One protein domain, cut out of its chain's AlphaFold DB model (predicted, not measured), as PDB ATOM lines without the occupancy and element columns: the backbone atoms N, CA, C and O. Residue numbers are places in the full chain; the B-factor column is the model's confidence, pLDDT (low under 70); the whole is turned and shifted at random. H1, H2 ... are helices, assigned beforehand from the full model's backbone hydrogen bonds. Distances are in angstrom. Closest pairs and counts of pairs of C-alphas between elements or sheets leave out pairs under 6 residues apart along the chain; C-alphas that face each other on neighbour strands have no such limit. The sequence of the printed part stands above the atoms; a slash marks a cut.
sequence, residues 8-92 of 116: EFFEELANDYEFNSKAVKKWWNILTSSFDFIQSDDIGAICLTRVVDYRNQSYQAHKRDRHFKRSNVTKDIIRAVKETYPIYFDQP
ATOM      1  N   GLU A   8     -38.239   6.514  42.369       92.75
ATOM      2  CA  GLU A   8     -38.074   7.000  40.991       92.75
ATOM      3  C   GLU A   8     -37.053   8.143  40.947       92.75
ATOM      4  O   GLU A   8     -36.094   8.087  40.181       92.75
ATOM      5  N   PHE A   9     -37.155   9.099  41.876       92.00
ATOM      6  CA  PHE A   9     -36.171  10.173  42.016       92.00
ATOM      7  C   PHE A   9     -34.747   9.643  42.265       92.00
ATOM      8  O   PHE A   9     -33.781  10.145  41.689       92.00
ATOM      9  N   PHE A  10     -34.578   8.622  43.118       93.50
ATOM     10  CA  PHE A  10     -33.252   8.039  43.361       93.50
ATOM     11  C   PHE A  10     -32.678   7.341  42.133       93.50
ATOM     12  O   PHE A  10     -31.458   7.346  41.956       93.50
ATOM     13  N   GLU A  11     -33.520   6.704  41.324       93.44
ATOM     14  CA  GLU A  11     -33.105   6.035  40.095       93.44
ATOM     15  C   GLU A  11     -32.716   7.046  39.015       93.44
ATOM     16  O   GLU A  11     -31.629   6.926  38.448       93.44
ATOM     17  N   GLU A  12     -33.537   8.072  38.787       94.12
ATOM     18  CA  GLU A  12     -33.248   9.157  37.842       94.12
ATOM     19  C   GLU A  12     -31.949   9.880  38.204       94.12
ATOM     20  O   GLU A  12     -31.014   9.929  37.402       94.12
ATOM     21  N   LEU A  13     -31.828  10.331  39.455       93.44
ATOM     22  CA  LEU A  13     -30.644  11.054  39.914       93.44
ATOM     23  C   LEU A  13     -29.382  10.177  39.908       93.44
ATOM     24  O   LEU A  13     -28.274  10.666  39.698       93.44
ATOM     25  N   ALA A  14     -29.512   8.871  40.144       93.50
ATOM     26  CA  ALA A  14     -28.380   7.962  40.015       93.50
ATOM     27  C   ALA A  14     -27.941   7.805  38.554       93.50
ATOM     28  O   ALA A  14     -26.737   7.796  38.291       93.50
ATOM     29  N   ASN A  15     -28.892   7.718  37.621       93.31
ATOM     30  CA  ASN A  15     -28.612   7.580  36.194       93.31
ATOM     31  C   ASN A  15     -27.919   8.824  35.624       93.31
ATOM     32  O   ASN A  15     -26.911   8.674  34.933       93.31
ATOM     33  N   ASP A  16     -28.381  10.025  35.978       93.00
ATOM     34  CA  ASP A  16     -27.811  11.297  35.502       93.00
ATOM     35  C   ASP A  16     -26.318  11.459  35.835       93.00
ATOM     36  O   ASP A  16     -25.568  12.124  35.117       93.00
ATOM     37  N   TYR A  17     -25.868  10.822  36.918       89.38
ATOM     38  CA  TYR A  17     -24.504  10.931  37.436       89.38
ATOM     39  C   TYR A  17     -23.710   9.621  37.367       89.38
ATOM     40  O   TYR A  17     -22.620   9.539  37.937       89.38
ATOM     41  N   GLU A  18     -24.239   8.600  36.683       89.75
ATOM     42  CA  GLU A  18     -23.647   7.257  36.573       89.75
ATOM     43  C   GLU A  18     -23.314   6.616  37.941       89.75
ATOM     44  O   GLU A  18     -22.333   5.882  38.108       89.75
ATOM     45  N   PHE A  19     -24.135   6.896  38.955       89.81
ATOM     46  CA  PHE A  19     -24.033   6.303  40.285       89.81
ATOM     47  C   PHE A  19     -24.965   5.101  40.461       89.81
ATOM     48  O   PHE A  19     -25.839   4.804  39.657       89.81
ATOM     49  N   ASN A  20     -24.779   4.381  41.570       89.94
ATOM     50  CA  ASN A  20     -25.729   3.369  42.022       89.94
ATOM     51  C   ASN A  20     -26.824   4.044  42.868       89.94
ATOM     52  O   ASN A  20     -26.490   4.743  43.826       89.94
ATOM     53  N   SER A  21     -28.104   3.780  42.588       90.81
ATOM     54  CA  SER A  21     -29.240   4.334  43.351       90.81
ATOM     55  C   SER A  21     -29.159   4.040  44.853       90.81
ATOM     56  O   SER A  21     -29.470   4.898  45.678       90.81
ATOM     57  N   LYS A  22     -28.595   2.890  45.252       93.00
ATOM     58  CA  LYS A  22     -28.330   2.571  46.669       93.00
ATOM     59  C   LYS A  22     -27.356   3.550  47.328       93.00
ATOM     60  O   LYS A  22     -27.452   3.786  48.531       93.00
ATOM     61  N   ALA A  23     -26.403   4.099  46.573       91.50
ATOM     62  CA  ALA A  23     -25.476   5.105  47.083       91.50
ATOM     63  C   ALA A  23     -26.189   6.445  47.300       91.50
ATOM     64  O   ALA A  23     -26.041   7.029  48.371       91.50
ATOM     65  N   VAL A  24     -27.018   6.871  46.340       93.62
ATOM     66  CA  VAL A  24     -27.835   8.092  46.449       93.62
ATOM     67  C   VAL A  24     -28.788   7.997  47.643       93.62
ATOM     68  O   VAL A  24     -28.803   8.882  48.496       93.62
ATOM     69  N   LYS A  25     -29.480   6.863  47.799       94.44
ATOM     70  CA  LYS A  25     -30.357   6.585  48.945       94.44
ATOM     71  C   LYS A  25     -29.612   6.592  50.282       94.44
ATOM     72  O   LYS A  25     -30.121   7.085  51.284       94.44
ATOM     73  N   LYS A  26     -28.374   6.087  50.317       93.38
ATOM     74  CA  LYS A  26     -27.527   6.186  51.514       93.38
ATOM     75  C   LYS A  26     -27.208   7.644  51.853       93.38
ATOM     76  O   LYS A  26     -27.230   7.997  53.027       93.38
ATOM     77  N   TRP A  27     -26.906   8.478  50.861       93.88
ATOM     78  CA  TRP A  27     -26.635   9.901  51.087       93.88
ATOM     79  C   TRP A  27     -27.877  10.648  51.562       93.88
ATOM     80  O   TRP A  27     -27.759  11.444  52.489       93.88
ATOM     81  N   TRP A  28     -29.054  10.317  51.022       94.19
ATOM     82  CA  TRP A  28     -30.334  10.809  51.533       94.19
ATOM     83  C   TRP A  28     -30.527  10.476  53.011       94.19
ATOM     84  O   TRP A  28     -30.788  11.365  53.810       94.19
ATOM     85  N   ASN A  29     -30.308   9.218  53.400       92.06
ATOM     86  CA  ASN A  29     -30.458   8.808  54.795       92.06
ATOM     87  C   ASN A  29     -29.488   9.544  55.729       92.06
ATOM     88  O   ASN A  29     -29.865   9.887  56.844       92.06
ATOM     89  N   ILE A  30     -28.242   9.792  55.306       90.44
ATOM     90  CA  ILE A  30     -27.279  10.564  56.115       90.44
ATOM     91  C   ILE A  30     -27.729  12.028  56.222       90.44
ATOM     92  O   ILE A  30     -27.664  12.606  57.308       90.44
ATOM     93  N   LEU A  31     -28.200  12.607  55.113       90.44
ATOM     94  CA  LEU A  31     -28.715  13.973  55.048       90.44
ATOM     95  C   LEU A  31     -29.881  14.164  56.023       90.44
ATOM     96  O   LEU A  31     -29.792  15.018  56.899       90.44
ATOM     97  N   THR A  32     -30.919  13.334  55.940       90.19
ATOM     98  CA  THR A  32     -32.121  13.462  56.780       90.19
ATOM     99  C   THR A  32     -31.905  13.016  58.222       90.19
ATOM    100  O   THR A  32     -32.557  13.534  59.118       90.19
ATOM    101  N   SER A  33     -30.946  12.121  58.490       87.94
ATOM    102  CA  SER A  33     -30.560  11.795  59.875       87.94
ATOM    103  C   SER A  33     -29.844  12.957  60.571       87.94
ATOM    104  O   SER A  33     -29.885  13.051  61.794       87.94
ATOM    105  N   SER A  34     -29.160  13.812  59.803       84.81
ATOM    106  CA  SER A  34     -28.420  14.970  60.329       84.81
ATOM    107  C   SER A  34     -29.257  16.253  60.323       84.81
ATOM    108  O   SER A  34     -29.010  17.147  61.125       84.81
ATOM    109  N   PHE A  35     -30.226  16.341  59.410       84.94
ATOM    110  CA  PHE A  35     -31.086  17.497  59.175       84.94
ATOM    111  C   PHE A  35     -32.510  17.002  58.889       84.94
ATOM    112  O   PHE A  35     -32.933  16.880  57.738       84.94
ATOM    113  N   ASP A  36     -33.238  16.667  59.949       84.31
ATOM    114  CA  ASP A  36     -34.575  16.061  59.888       84.31
ATOM    115  C   ASP A  36     -35.615  16.944  59.182       84.31
ATOM    116  O   ASP A  36     -36.453  16.434  58.439       84.31
ATOM    117  N   PHE A  37     -35.504  18.268  59.323       82.62
ATOM    118  CA  PHE A  37     -36.374  19.242  58.658       82.62
ATOM    119  C   PHE A  37     -36.394  19.107  57.126       82.62
ATOM    120  O   PHE A  37     -37.389  19.467  56.496       82.62
ATOM    121  N   ILE A  38     -35.331  18.557  56.526       87.12
ATOM    122  CA  ILE A  38     -35.213  18.352  55.075       87.12
ATOM    123  C   ILE A  38     -36.178  17.268  54.583       87.12
ATOM    124  O   ILE A  38     -36.641  17.329  53.448       87.12
ATOM    125  N   GLN A  39     -36.505  16.273  55.416       81.56
ATOM    126  CA  GLN A  39     -37.368  15.163  55.002       81.56
ATOM    127  C   GLN A  39     -38.790  15.627  54.657       81.56
ATOM    128  O   GLN A  39     -39.450  15.019  53.819       81.56
ATOM    129  N   SER A  40     -39.256  16.688  55.312       75.19
ATOM    130  CA  SER A  40     -40.591  17.264  55.132       75.19
ATOM    131  C   SER A  40     -40.647  18.407  54.117       75.19
ATOM    132  O   SER A  40     -41.705  19.015  53.967       75.19
ATOM    133  N   ASP A  41     -39.527  18.737  53.475       79.75
ATOM    134  CA  ASP A  41     -39.395  19.938  52.660       79.75
ATOM    135  C   ASP A  41     -39.153  19.618  51.179       79.75
ATOM    136  O   ASP A  41     -38.288  18.818  50.819       79.75
ATOM    137  N   ASP A  42     -39.892  20.304  50.306       81.69
ATOM    138  CA  ASP A  42     -39.850  20.098  48.854       81.69
ATOM    139  C   ASP A  42     -38.477  20.484  48.264       81.69
ATOM    140  O   ASP A  42     -38.051  19.956  47.234       81.69
ATOM    141  N   ILE A  43     -37.733  21.365  48.945       87.06
ATOM    142  CA  ILE A  43     -36.373  21.780  48.562       87.06
ATOM    143  C   ILE A  43     -35.338  20.687  48.919       87.06
ATOM    144  O   ILE A  43     -34.204  20.708  48.428       87.06
ATOM    145  N   GLY A  44     -35.719  19.651  49.677       88.88
ATOM    146  CA  GLY A  44     -34.828  18.551  50.048       88.88
ATOM    147  C   GLY A  44     -34.273  17.772  48.852       88.88
ATOM    148  O   GLY A  44     -33.107  17.363  48.869       88.88
ATOM    149  N   ALA A  45     -35.042  17.664  47.765       91.19
ATOM    150  CA  ALA A  45     -34.583  17.080  46.502       91.19
ATOM    151  C   ALA A  45     -33.436  17.888  45.862       91.19
ATOM    152  O   ALA A  45     -32.460  17.318  45.363       91.19
ATOM    153  N   ILE A  46     -33.503  19.222  45.935       91.62
ATOM    154  CA  ILE A  46     -32.441  20.120  45.451       91.62
ATOM    155  C   ILE A  46     -31.184  19.937  46.303       91.62
ATOM    156  O   ILE A  46     -30.079  19.828  45.766       91.62
ATOM    157  N   CYS A  47     -31.351  19.845  47.625       92.75
ATOM    158  CA  CYS A  47     -30.237  19.603  48.531       92.75
ATOM    159  C   CYS A  47     -29.533  18.277  48.206       92.75
ATOM    160  O   CYS A  47     -28.307  18.243  48.089       92.75
ATOM    161  N   LEU A  48     -30.290  17.193  48.001       95.00
ATOM    162  CA  LEU A  48     -29.731  15.889  47.637       95.00
ATOM    163  C   LEU A  48     -29.023  15.919  46.273       95.00
ATOM    164  O   LEU A  48     -27.926  15.375  46.154       95.00
ATOM    165  N   THR A  49     -29.589  16.608  45.281       94.69
ATOM    166  CA  THR A  49     -28.959  16.790  43.960       94.69
ATOM    167  C   THR A  49     -27.577  17.435  44.094       94.69
ATOM    168  O   THR A  49     -26.595  16.915  43.569       94.69
ATOM    169  N   ARG A  50     -27.450  18.485  44.919       94.62
ATOM    170  CA  ARG A  50     -26.150  19.124  45.193       94.62
ATOM    171  C   ARG A  50     -25.161  18.204  45.901       94.62
ATOM    172  O   ARG A  50     -23.966  18.250  45.614       94.62
ATOM    173  N   VAL A  51     -25.629  17.350  46.817       94.25
ATOM    174  CA  VAL A  51     -24.762  16.326  47.424       94.25
ATOM    175  C   VAL A  51     -24.198  15.422  46.331       94.25
ATOM    176  O   VAL A  51     -22.983  15.232  46.274       94.25
ATOM    177  N   VAL A  52     -25.050  14.907  45.441       94.44
ATOM    178  CA  VAL A  52     -24.642  14.042  44.323       94.44
ATOM    179  C   VAL A  52     -23.658  14.754  43.386       94.44
ATOM    180  O   VAL A  52     -22.626  14.168  43.047       94.44
ATOM    181  N   ASP A  53     -23.898  16.025  43.056       94.69
ATOM    182  CA  ASP A  53     -22.970  16.858  42.282       94.69
ATOM    183  C   ASP A  53     -21.574  16.889  42.906       94.69
ATOM    184  O   ASP A  53     -20.571  16.620  42.237       94.69
ATOM    185  N   TYR A  54     -21.485  17.175  44.207       92.81
ATOM    186  CA  TYR A  54     -20.207  17.231  44.919       92.81
ATOM    187  C   TYR A  54     -19.509  15.874  44.973       92.81
ATOM    188  O   TYR A  54     -18.291  15.792  44.754       92.81
ATOM    189  N   ARG A  55     -20.271  14.789  45.160       91.38
ATOM    190  CA  ARG A  55     -19.741  13.421  45.059       91.38
ATOM    191  C   ARG A  55     -19.153  13.151  43.682       91.38
ATOM    192  O   ARG A  55     -18.049  12.604  43.602       91.38
ATOM    193  N   ASN A  56     -19.849  13.543  42.617       91.50
ATOM    194  CA  ASN A  56     -19.377  13.350  41.250       91.50
ATOM    195  C   ASN A  56     -18.115  14.174  40.979       91.50
ATOM    196  O   ASN A  56     -17.112  13.626  40.527       91.50
ATOM    197  N   GLN A  57     -18.097  15.456  41.351       90.12
ATOM    198  CA  GLN A  57     -16.917  16.315  41.205       90.12
ATOM    199  C   GLN A  57     -15.686  15.705  41.888       90.12
ATOM    200  O   GLN A  57     -14.619  15.601  41.276       90.12
ATOM    201  N   SER A  58     -15.839  15.217  43.124       86.88
ATOM    202  CA  SER A  58     -14.748  14.546  43.831       86.88
ATOM    203  C   SER A  58     -14.336  13.224  43.178       86.88
ATOM    204  O   SER A  58     -13.151  12.878  43.215       86.88
ATOM    205  N   TYR A  59     -15.280  12.458  42.628       86.00
ATOM    206  CA  TYR A  59     -14.989  11.205  41.936       86.00
ATOM    207  C   TYR A  59     -14.194  11.454  40.649       86.00
ATOM    208  O   TYR A  59     -13.159  10.820  40.435       86.00
ATOM    209  N   GLN A  60     -14.622  12.424  39.839       86.69
ATOM    210  CA  GLN A  60     -13.943  12.810  38.603       86.69
ATOM    211  C   GLN A  60     -12.549  13.384  38.879       86.69
ATOM    212  O   GLN A  60     -11.597  13.035  38.181       86.69
ATOM    213  N   ALA A  61     -12.395  14.203  39.924       85.25
ATOM    214  CA  ALA A  61     -11.092  14.718  40.345       85.25
ATOM    215  C   ALA A  61     -10.131  13.582  40.733       85.25
ATOM    216  O   ALA A  61      -9.020  13.520  40.215       85.25
ATOM    217  N   HIS A  62     -10.592  12.615  41.534       82.69
ATOM    218  CA  HIS A  62      -9.803  11.426  41.884       82.69
ATOM    219  C   HIS A  62      -9.476  10.539  40.668       82.69
ATOM    220  O   HIS A  62      -8.454   9.857  40.634       82.69
ATOM    221  N   LYS A  63     -10.358  10.484  39.664       83.75
ATOM    222  CA  LYS A  63     -10.096   9.734  38.427       83.75
ATOM    223  C   LYS A  63      -8.981  10.387  37.601       83.75
ATOM    224  O   LYS A  63      -8.201   9.671  36.979       83.75
ATOM    225  N   ARG A  64      -8.905  11.723  37.607       84.69
ATOM    226  CA  ARG A  64      -7.869  12.507  36.911       84.69
ATOM    227  C   ARG A  64      -6.541  12.528  37.666       84.69
ATOM    228  O   ARG A  64      -5.495  12.477  37.031       84.69
ATOM    229  N   ASP A  65      -6.589  12.557  38.993       83.00
ATOM    230  CA  ASP A  65      -5.415  12.550  39.858       83.00
ATOM    231  C   ASP A  65      -5.609  11.578  41.030       83.00
ATOM    232  O   ASP A  65      -6.431  11.795  41.921       83.00
ATOM    233  N   ARG A  66      -4.814  10.503  41.055       74.50
ATOM    234  CA  ARG A  66      -4.864   9.491  42.124       74.50
ATOM    235  C   ARG A  66      -4.340  10.003  43.469       74.50
ATOM    236  O   ARG A  66      -4.587   9.353  44.481       74.50
ATOM    237  N   HIS A  67      -3.649  11.142  43.495       77.94
ATOM    238  CA  HIS A  67      -3.249  11.820  44.728       77.94
ATOM    239  C   HIS A  67      -4.354  12.735  45.278       77.94
ATOM    240  O   HIS A  67      -4.258  13.178  46.425       77.94
ATOM    241  N   PHE A  68      -5.428  12.980  44.518       73.00
ATOM    242  CA  PHE A  68      -6.563  13.762  44.992       73.00
ATOM    243  C   PHE A  68      -7.341  12.990  46.061       73.00
ATOM    244  O   PHE A  68      -7.959  11.954  45.803       73.00
ATOM    245  N   LYS A  69      -7.354  13.515  47.287       70.69
ATOM    246  CA  LYS A  69      -8.129  12.937  48.386       70.69
ATOM    247  C   LYS A  69      -9.614  13.193  48.141       70.69
ATOM    248  O   LYS A  69     -10.039  14.343  48.079       70.69
ATOM    249  N   ARG A  70     -10.409  12.122  48.034       67.19
ATOM    250  CA  ARG A  70     -11.865  12.252  47.889       67.19
ATOM    251  C   ARG A  70     -12.446  13.084  49.031       67.19
ATOM    252  O   ARG A  70     -12.046  12.904  50.185       67.19
ATOM    253  N   SER A  71     -13.397  13.958  48.713       70.44
ATOM    254  CA  SER A  71     -14.167  14.659  49.735       70.44
ATOM    255  C   SER A  71     -14.915  13.641  50.601       70.44
ATOM    256  O   SER A  71     -15.293  12.551  50.146       70.44
ATOM    257  N   ASN A  72     -15.072  13.966  51.883       83.69
ATOM    258  CA  ASN A  72     -15.919  13.188  52.780       83.69
ATOM    259  C   ASN A  72     -17.382  13.544  52.474       83.69
ATOM    260  O   ASN A  72     -17.697  14.730  52.394       83.69
ATOM    261  N   VAL A  73     -18.255  12.538  52.360       86.00
ATOM    262  CA  VAL A  73     -19.695  12.717  52.104       86.00
ATOM    263  C   VAL A  73     -20.331  13.699  53.085       86.00
ATOM    264  O   VAL A  73     -21.152  14.517  52.694       86.00
ATOM    265  N   THR A  74     -19.883  13.697  54.339       85.06
ATOM    266  CA  THR A  74     -20.337  14.643  55.355       85.06
ATOM    267  C   THR A  74     -20.049  16.093  54.968       85.06
ATOM    268  O   THR A  74     -20.901  16.961  55.129       85.06
ATOM    269  N   LYS A  75     -18.854  16.379  54.435       85.38
ATOM    270  CA  LYS A  75     -18.497  17.738  54.004       85.38
ATOM    271  C   LYS A  75     -19.352  18.173  52.819       85.38
ATOM    272  O   LYS A  75     -19.768  19.327  52.773       85.38
ATOM    273  N   ASP A  76     -19.621  17.247  51.905       90.25
ATOM    274  CA  ASP A  76     -20.491  17.478  50.751       90.25
ATOM    275  C   ASP A  76     -21.928  17.791  51.210       90.25
ATOM    276  O   ASP A  76     -22.529  18.747  50.729       90.25
ATOM    277  N   ILE A  77     -22.435  17.052  52.205       90.19
ATOM    278  CA  ILE A  77     -23.740  17.276  52.844       90.19
ATOM    279  C   ILE A  77     -23.805  18.646  53.514       90.19
ATOM    280  O   ILE A  77     -24.685  19.432  53.183       90.19
ATOM    281  N   ILE A  78     -22.860  18.982  54.398       87.31
ATOM    282  CA  ILE A  78     -22.853  20.286  55.083       87.31
ATOM    283  C   ILE A  78     -22.840  21.424  54.062       87.31
ATOM    284  O   ILE A  78     -23.575  22.397  54.203       87.31
ATOM    285  N   ARG A  79     -22.016  21.299  53.015       88.00
ATOM    286  CA  ARG A  79     -21.945  22.294  51.949       88.00
ATOM    287  C   ARG A  79     -23.277  22.428  51.208       88.00
ATOM    288  O   ARG A  79     -23.746  23.546  51.025       88.00
ATOM    289  N   ALA A  80     -23.884  21.313  50.805       91.56
ATOM    290  CA  ALA A  80     -25.166  21.318  50.109       91.56
ATOM    291  C   ALA A  80     -26.274  21.951  50.960       91.56
ATOM    292  O   ALA A  80     -27.016  22.793  50.454       91.56
ATOM    293  N   VAL A  81     -26.339  21.618  52.253       88.88
ATOM    294  CA  VAL A  81     -27.327  22.190  53.176       88.88
ATOM    295  C   VAL A  81     -27.094  23.690  53.338       88.88
ATOM    296  O   VAL A  81     -28.037  24.447  53.159       88.88
ATOM    297  N   LYS A  82     -25.852  24.149  53.552       84.88
ATOM    298  CA  LYS A  82     -25.522  25.589  53.632       84.88
ATOM    299  C   LYS A  82     -26.026  26.399  52.458       84.88
ATOM    300  O   LYS A  82     -26.564  27.486  52.626       84.88
ATOM    301  N   GLU A  83     -25.802  25.888  51.261       88.25
ATOM    302  CA  GLU A  83     -26.128  26.632  50.058       88.25
ATOM    303  C   GLU A  83     -27.602  26.474  49.642       88.25
ATOM    304  O   GLU A  83     -28.066  27.241  48.797       88.25
ATOM    305  N   THR A  84     -28.315  25.467  50.159       89.06
ATOM    306  CA  THR A  84     -29.749  25.235  49.883       89.06
ATOM    307  C   THR A  84     -30.635  25.903  50.934       89.06
ATOM    308  O   THR A  84     -31.682  26.452  50.610       89.06
ATOM    309  N   TYR A  85     -30.166  25.922  52.179       84.31
ATOM    310  CA  TYR A  85     -30.856  26.416  53.365       84.31
ATOM    311  C   TYR A  85     -30.063  27.532  54.057       84.31
ATOM    312  O   TYR A  85     -29.806  27.431  55.256       84.31
ATOM    313  N   PRO A  86     -29.661  28.609  53.353       76.12
ATOM    314  CA  PRO A  86     -28.788  29.635  53.930       76.12
ATOM    315  C   PRO A  86     -29.382  30.266  55.199       76.12
ATOM    316  O   PRO A  86     -28.655  30.507  56.153       76.12
ATOM    317  N   ILE A  87     -30.709  30.411  55.238       67.44
ATOM    318  CA  ILE A  87     -31.500  30.983  56.341       67.44
ATOM    319  C   ILE A  87     -31.372  30.199  57.656       67.44
ATOM    320  O   ILE A  87     -31.552  30.749  58.736       67.44
ATOM    321  N   TYR A  88     -31.068  28.902  57.584       64.31
ATOM    322  CA  TYR A  88     -30.872  28.078  58.778       64.31
ATOM    323  C   TYR A  88     -29.475  28.262  59.379       64.31
ATOM    324  O   TYR A  88     -29.247  27.864  60.515       64.31
ATOM    325  N   PHE A  89     -28.553  28.893  58.649       62.62
ATOM    326  CA  PHE A  89     -27.194  29.148  59.113       62.62
ATOM    327  C   PHE A  89     -26.990  30.558  59.655       62.62
ATOM    328  O   PHE A  89     -25.858  30.870  59.979       62.62
ATOM    329  N   ASP A  90     -28.032  31.379  59.825       55.97
ATOM    330  CA  ASP A  90     -27.928  32.666  60.541       55.97
ATOM    331  C   ASP A  90     -27.627  32.481  62.046       55.97
ATOM    332  O   ASP A  90     -27.308  33.440  62.749       55.97
ATOM    333  N   GLN A  91     -27.717  31.244  62.548       55.78
ATOM    334  CA  GLN A  91     -27.262  30.832  63.873       55.78
ATOM    335  C   GLN A  91     -26.399  29.562  63.765       55.78
ATOM    336  O   GLN A  91     -26.617  28.751  62.861       55.78
ATOM    337  N   PRO A  92     -25.449  29.336  64.691       60.16
ATOM    338  CA  PRO A  92     -24.637  28.125  64.698       60.16
ATOM    339  C   PRO A  92     -25.512  26.882  64.890       60.16
ATOM    340  O   PRO A  92     -26.137  26.714  65.938       60.16
TER     341      PRO A  92
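What this domain is: This is residues 8 to 92 of the 116 residues of an uncharacterized protein of Firmicutes bacterium (UniProt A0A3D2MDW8). Long H4 is crossed by H2 and H5, and H1 packs on H2. The printed part has 85 residues with six named helices, H1 to H6: all helix. It is compact, radius of gyration of the C-alphas 13.1 A, spanning 37 by 31 by 17 A.

Where its parts are: H1 is residues 8 to 16, from C-alpha 8 (-38.074, 7.000, 40.991); H2, 21 to 34; H3, 36 to 40; H4, 44 to 64, 30.6 A long; H5, 73 to 84; H6, 86 to 89, ending at C-alpha 89 (-27.194, 29.148, 59.113).

How they stand to each other: H1 touches H2; C-alphas 14 and 21 come closest, 5.0 A. H4 touches H2 and, at a steep tilt of 48 degrees, H5; C-alphas 50 and 80 come closest, 5.5 A. Every O i to N i+4 pair is within hydrogen-bond range in H1, H2, H4 and H5; H3 has 0 of 1, but 1 of 2 O i to N i+3. H6 is near H5.

The domain as a whole: The printed part has no cut; pLDDT is under 70 at residues 70 and 87 to 92.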